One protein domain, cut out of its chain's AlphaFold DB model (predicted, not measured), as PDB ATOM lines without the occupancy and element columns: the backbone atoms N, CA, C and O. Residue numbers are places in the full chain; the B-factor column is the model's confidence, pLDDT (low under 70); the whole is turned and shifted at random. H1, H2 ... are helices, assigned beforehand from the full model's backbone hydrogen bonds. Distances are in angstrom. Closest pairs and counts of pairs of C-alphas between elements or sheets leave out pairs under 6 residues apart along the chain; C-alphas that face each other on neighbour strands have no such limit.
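Overview. This is residues 131 to 175 of the 335 residues of the protein "CCHC-type domain-containing protein" of Ananas comosus var. bracteatus (UniProt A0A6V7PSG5). Two helices stand about at right angles, the end of H1 coming near the side of H2, while residues 131 to 141 of H1 stick out as a free arm. A loop, residues 146 to 154, joins them, and the tail, residues 168 to 175, folds back after H2. The printed part has 45 residues with two named helices, H1 then H2, and no named strand; its class is all helix. It is only just loose, close to compact, with a radius of gyration of the C-alphas of 11.3 A and spans of 28 by 25 by 17 A.

Along the chain. Find C-alpha 131 at (-30.122, 198.598, 13.096); from there H1, residues 131 to 145, runs 20.8 A. H2, residues 155 to 167, runs 18.3 A to C-alpha 167 at (-22.730, 179.714, 24.042).

Arrangement. Look at Ala 145 and Ala 162: their C-alphas, the closest of H1 and H2, are 7.4 A apart. The helices are close but not clearly touching, about perpendicular at 88 degrees. In H1 and H2 every O i to N i+4 pair is within hydrogen-bond range.

Size, cuts and confidence. The C-alphas farthest apart, of Leu 131 and Pro 153, are 30.7 A apart. The printed part has no cut, and the link from H1 to H2 is short. Look for pLDDT under 70 at residues 148, 150 and 168 to 175.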
ATOM      1  N   LEU A 131     -29.878 198.829  11.671       91.25
ATOM      2  CA  LEU A 131     -30.122 198.598  13.096       91.25
ATOM      3  C   LEU A 131     -31.394 197.770  13.311       91.25
ATOM      4  O   LEU A 131     -31.343 196.748  13.999       91.25
ATOM      5  N   ARG A 132     -32.486 198.103  12.611       89.06
ATOM      6  CA  ARG A 132     -33.740 197.335  12.654       89.06
ATOM      7  C   ARG A 132     -33.546 195.880  12.211       89.06
ATOM      8  O   ARG A 132     -34.099 194.970  12.824       89.06
ATOM      9  N   ARG A 133     -32.728 195.618  11.182       86.62
ATOM     10  CA  ARG A 133     -32.390 194.246  10.745       86.62
ATOM     11  C   ARG A 133     -31.527 193.490  11.753       86.62
ATOM     12  O   ARG A 133     -31.728 192.286  11.924       86.62
ATOM     13  N   VAL A 134     -30.564 194.150  12.391       85.44
ATOM     14  CA  VAL A 134     -29.750 193.546  13.459       85.44
ATOM     15  C   VAL A 134     -30.634 193.184  14.651       85.44
ATOM     16  O   VAL A 134     -30.546 192.067  15.162       85.44
ATOM     17  N   GLU A 135     -31.536 194.083  15.037       89.25
ATOM     18  CA  GLU A 135     -32.479 193.876  16.131       89.25
ATOM     19  C   GLU A 135     -33.480 192.757  15.827       89.25
ATOM     20  O   GLU A 135     -33.672 191.868  16.653       89.25
ATOM     21  N   LEU A 136     -34.018 192.692  14.605       86.56
ATOM     22  CA  LEU A 136     -34.864 191.577  14.169       86.56
ATOM     23  C   LEU A 136     -34.131 190.231  14.219       86.56
ATOM     24  O   LEU A 136     -34.712 189.246  14.670       86.56
ATOM     25  N   ARG A 137     -32.855 190.165  13.811       83.94
ATOM     26  CA  ARG A 137     -32.059 188.926  13.934       83.94
ATOM     27  C   ARG A 137     -31.820 188.554  15.387       83.94
ATOM     28  O   ARG A 137     -31.916 187.380  15.731       83.94
ATOM     29  N   ARG A 138     -31.524 189.536  16.239       82.31
ATOM     30  CA  ARG A 138     -31.373 189.318  17.678       82.31
ATOM     31  C   ARG A 138     -32.670 188.771  18.277       82.31
ATOM     32  O   ARG A 138     -32.621 187.766  18.975       82.31
ATOM     33  N   ASN A 139     -33.811 189.365  17.938       78.31
ATOM     34  CA  ASN A 139     -35.127 188.942  18.413       78.31
ATOM     35  C   ASN A 139     -35.526 187.563  17.879       78.31
ATOM     36  O   ASN A 139     -36.067 186.765  18.634       78.31
ATOM     37  N   ALA A 140     -35.194 187.238  16.626       76.62
ATOM     38  CA  ALA A 140     -35.402 185.904  16.066       76.62
ATOM     39  C   ALA A 140     -34.554 184.843  16.785       76.62
ATOM     40  O   ALA A 140     -35.068 183.793  17.147       76.62
ATOM     41  N   ILE A 141     -33.278 185.136  17.071       78.06
ATOM     42  CA  ILE A 141     -32.411 184.236  17.852       78.06
ATOM     43  C   ILE A 141     -32.963 184.042  19.267       78.06
ATOM     44  O   ILE A 141     -32.908 182.933  19.793       78.06
ATOM     45  N   LEU A 142     -33.495 185.100  19.885       75.94
ATOM     46  CA  LEU A 142     -34.120 185.013  21.205       75.94
ATOM     47  C   LEU A 142     -35.413 184.184  21.166       75.94
ATOM     48  O   LEU A 142     -35.598 183.340  22.035       75.94
ATOM     49  N   ALA A 143     -36.255 184.360  20.145       72.88
ATOM     50  CA  ALA A 143     -37.476 183.577  19.958       72.88
ATOM     51  C   ALA A 143     -37.187 182.086  19.696       72.88
ATOM     52  O   ALA A 143     -37.864 181.224  20.251       72.88
ATOM     53  N   ASP A 144     -36.144 181.771  18.921       76.94
ATOM     54  CA  ASP A 144     -35.706 180.389  18.675       76.94
ATOM     55  C   ASP A 144     -35.029 179.756  19.897       76.94
ATOM     56  O   ASP A 144     -35.090 178.543  20.102       76.94
ATOM     57  N   ALA A 145     -34.313 180.552  20.695       72.12
ATOM     58  CA  ALA A 145     -33.625 180.054  21.882       72.12
ATOM     59  C   ALA A 145     -34.580 179.800  23.052       72.12
ATOM     60  O   ALA A 145     -34.239 179.019  23.942       72.12
ATOM     61  N   ILE A 146     -35.736 180.464  23.079       70.88
ATOM     62  CA  ILE A 146     -36.632 180.487  24.230       70.88
ATOM     63  C   ILE A 146     -38.069 180.299  23.740       70.88
ATOM     64  O   ILE A 146     -38.730 181.246  23.316       70.88
ATOM     65  N   GLN A 147     -38.583 179.073  23.834       74.88
ATOM     66  CA  GLN A 147     -40.007 178.841  23.606       74.88
ATOM     67  C   GLN A 147     -40.815 179.551  24.710       74.88
ATOM     68  O   GLN A 147     -40.582 179.280  25.893       74.88
ATOM     69  N   PRO A 148     -41.775 180.429  24.362       65.62
ATOM     70  CA  PRO A 148     -42.473 181.275  25.334       65.62
ATOM     71  C   PRO A 148     -43.286 180.480  26.365       65.62
ATOM     72  O   PRO A 148     -43.548 180.983  27.451       65.62
ATOM     73  N   ALA A 149     -43.638 179.228  26.059       71.88
ATOM     74  CA  ALA A 149     -44.414 178.358  26.940       71.88
ATOM     75  C   ALA A 149     -43.668 177.919  28.218       71.88
ATOM     76  O   ALA A 149     -44.315 177.508  29.174       71.88
ATOM     77  N   ASN A 150     -42.333 178.032  28.269       68.81
ATOM     78  CA  ASN A 150     -41.519 177.458  29.354       68.81
ATOM     79  C   ASN A 150     -40.809 178.505  30.227       68.81
ATOM     80  O   ASN A 150     -39.859 178.185  30.938       68.81
ATOM     81  N   LEU A 151     -41.225 179.768  30.148       72.50
ATOM     82  CA  LEU A 151     -40.517 180.875  30.792       72.50
ATOM     83  C   LEU A 151     -40.862 181.091  32.273       72.50
ATOM     84  O   LEU A 151     -40.149 181.836  32.937       72.50
ATOM     85  N   GLY A 152     -41.898 180.431  32.801       82.56
ATOM     86  CA  GLY A 152     -42.300 180.559  34.205       82.56
ATOM     87  C   GLY A 152     -42.638 182.002  34.631       82.56
ATOM     88  O   GLY A 152     -42.722 182.899  33.790       82.56
ATOM     89  N   PRO A 153     -42.856 182.242  35.938       87.38
ATOM     90  CA  PRO A 153     -43.104 183.585  36.470       87.38
ATOM     91  C   PRO A 153     -41.865 184.495  36.390       87.38
ATOM     92  O   PRO A 153     -42.017 185.702  36.232       87.38
ATOM     93  N   ASP A 154     -40.655 183.917  36.398       84.56
ATOM     94  CA  ASP A 154     -39.382 184.645  36.343       84.56
ATOM     95  C   ASP A 154     -38.552 184.257  35.102       84.56
ATOM     96  O   ASP A 154     -37.671 183.391  35.168       84.56
ATOM     97  N   PRO A 155     -38.765 184.920  33.950       79.31
ATOM     98  CA  PRO A 155     -38.114 184.552  32.691       79.31
ATOM     99  C   PRO A 155     -36.609 184.856  32.669       79.31
ATOM    100  O   PRO A 155     -35.834 184.191  31.983       79.31
ATOM    101  N   ILE A 156     -36.165 185.868  33.415       78.62
ATOM    102  CA  ILE A 156     -34.795 186.400  33.369       78.62
ATOM    103  C   ILE A 156     -33.721 185.349  33.722       78.62
ATOM    104  O   ILE A 156     -32.770 185.201  32.943       78.62
ATOM    105  N   PRO A 157     -33.802 184.614  34.851       82.94
ATOM    106  CA  PRO A 157     -32.813 183.585  35.178       82.94
ATOM    107  C   PRO A 157     -32.801 182.435  34.159       82.94
ATOM    108  O   PRO A 157     -31.726 181.957  33.785       82.94
ATOM    109  N   ILE A 158     -33.971 182.048  33.642       82.19
ATOM    110  CA  ILE A 158     -34.118 180.969  32.657       82.19
ATOM    111  C   ILE A 158     -33.429 181.355  31.345       82.19
ATOM    112  O   ILE A 158     -32.592 180.599  30.846       82.19
ATOM    113  N   ILE A 159     -33.670 182.569  30.846       78.75
ATOM    114  CA  ILE A 159     -33.028 183.102  29.636       78.75
ATOM    115  C   ILE A 159     -31.503 183.143  29.784       78.75
ATOM    116  O   ILE A 159     -30.780 182.694  28.891       78.75
ATOM    117  N   LYS A 160     -30.998 183.637  30.923       79.25
ATOM    118  CA  LYS A 160     -29.550 183.687  31.190       79.25
ATOM    119  C   LYS A 160     -28.922 182.295  31.188       79.25
ATOM    120  O   LYS A 160     -27.875 182.108  30.571       79.25
ATOM    121  N   SER A 161     -29.564 181.321  31.833       79.56
ATOM    122  CA  SER A 161     -29.067 179.942  31.888       79.56
ATOM    123  C   SER A 161     -29.073 179.256  30.512       79.56
ATOM    124  O   SER A 161     -28.093 178.602  30.145       79.56
ATOM    125  N   ALA A 162     -30.118 179.472  29.705       79.44
ATOM    126  CA  ALA A 162     -30.247 178.904  28.364       79.44
ATOM    127  C   ALA A 162     -29.194 179.467  27.396       79.44
ATOM    128  O   ALA A 162     -28.541 178.711  26.668       79.44
ATOM    129  N   LEU A 163     -28.971 180.785  27.426       77.19
ATOM    130  CA  LEU A 163     -27.927 181.434  26.632       77.19
ATOM    131  C   LEU A 163     -26.528 180.978  27.071       77.19
ATOM    132  O   LEU A 163     -25.719 180.599  26.223       77.19
ATOM    133  N   ALA A 164     -26.259 180.926  28.378       78.38
ATOM    134  CA  ALA A 164     -24.972 180.469  28.902       78.38
ATOM    135  C   ALA A 164     -24.660 179.012  28.516       78.38
ATOM    136  O   ALA A 164     -23.534 178.706  28.115       78.38
ATOM    137  N   SER A 165     -25.665 178.129  28.562       79.88
ATOM    138  CA  SER A 165     -25.544 176.725  28.147       79.88
ATOM    139  C   SER A 165     -25.209 176.592  26.655       79.88
ATOM    140  O   SER A 165     -24.302 175.846  26.272       79.88
ATOM    141  N   ARG A 166     -25.881 177.371  25.796       77.69
ATOM    142  CA  ARG A 166     -25.706 177.294  24.338       77.69
ATOM    143  C   ARG A 166     -24.381 177.890  23.859       77.69
ATOM    144  O   ARG A 166     -23.763 177.332  22.952       77.69
ATOM    145  N   PHE A 167     -23.936 178.991  24.464       78.88
ATOM    146  CA  PHE A 167     -22.730 179.714  24.042       78.88
ATOM    147  C   PHE A 167     -21.459 179.340  24.819       78.88
ATOM    148  O   PHE A 167     -20.386 179.836  24.486       78.88
ATOM    149  N   ARG A 168     -21.541 178.413  25.788       68.31
ATOM    150  CA  ARG A 168     -20.394 177.909  26.570       68.31
ATOM    151  C   ARG A 168     -19.515 179.030  27.161       68.31
ATOM    152  O   ARG A 168     -18.291 178.912  27.150       68.31
ATOM    153  N   GLY A 169     -20.121 180.103  27.677       56.06
ATOM    154  CA  GLY A 169     -19.386 181.164  28.376       56.06
ATOM    155  C   GLY A 169     -20.120 182.504  28.489       56.06
ATOM    156  O   GLY A 169     -20.791 182.920  27.553       56.06
ATOM    157  N   TYR A 170     -19.908 183.158  29.638       49.22
ATOM    158  CA  TYR A 170     -20.297 184.520  30.042       49.22
ATOM    159  C   TYR A 170     -21.776 184.769  30.372       49.22
ATOM    160  O   TYR A 170     -22.539 185.346  29.606       49.22
ATOM    161  N   THR A 171     -22.161 184.425  31.603       53.62
ATOM    162  CA  THR A 171     -23.376 184.947  32.259       53.62
ATOM    163  C   THR A 171     -23.262 186.432  32.634       53.62
ATOM    164  O   THR A 171     -24.282 187.081  32.863       53.62
ATOM    165  N   GLU A 172     -22.038 186.965  32.707       58.50
ATOM    166  CA  GLU A 172     -21.724 188.301  33.239       58.50
ATOM    167  C   GLU A 172     -21.876 189.430  32.204       58.50
ATOM    168  O   GLU A 172     -22.234 190.546  32.574       58.50
ATOM    169  N   ASP A 173     -21.743 189.134  30.906       53.06
ATOM    170  CA  ASP A 173     -21.859 190.138  29.832       53.06
ATOM    171  C   ASP A 173     -23.318 190.545  29.538       53.06
ATOM    172  O   ASP A 173     -23.589 191.532  28.852       53.06
ATOM    173  N   PHE A 174     -24.294 189.822  30.093       55.25
ATOM    174  CA  PHE A 174     -25.725 190.090  29.922       55.25
ATOM    175  C   PHE A 174     -26.310 190.886  31.100       55.25
ATOM    176  O   PHE A 174     -27.365 190.533  31.644       55.25
ATOM    177  N   ALA A 175     -25.644 191.966  31.517       50.72
ATOM    178  CA  ALA A 175     -26.162 192.914  32.507       50.72
ATOM    179  C   ALA A 175     -27.383 193.684  31.947       50.72
ATOM    180  O   ALA A 175     -27.318 194.846  31.553       50.72
TER     181      ALA A 175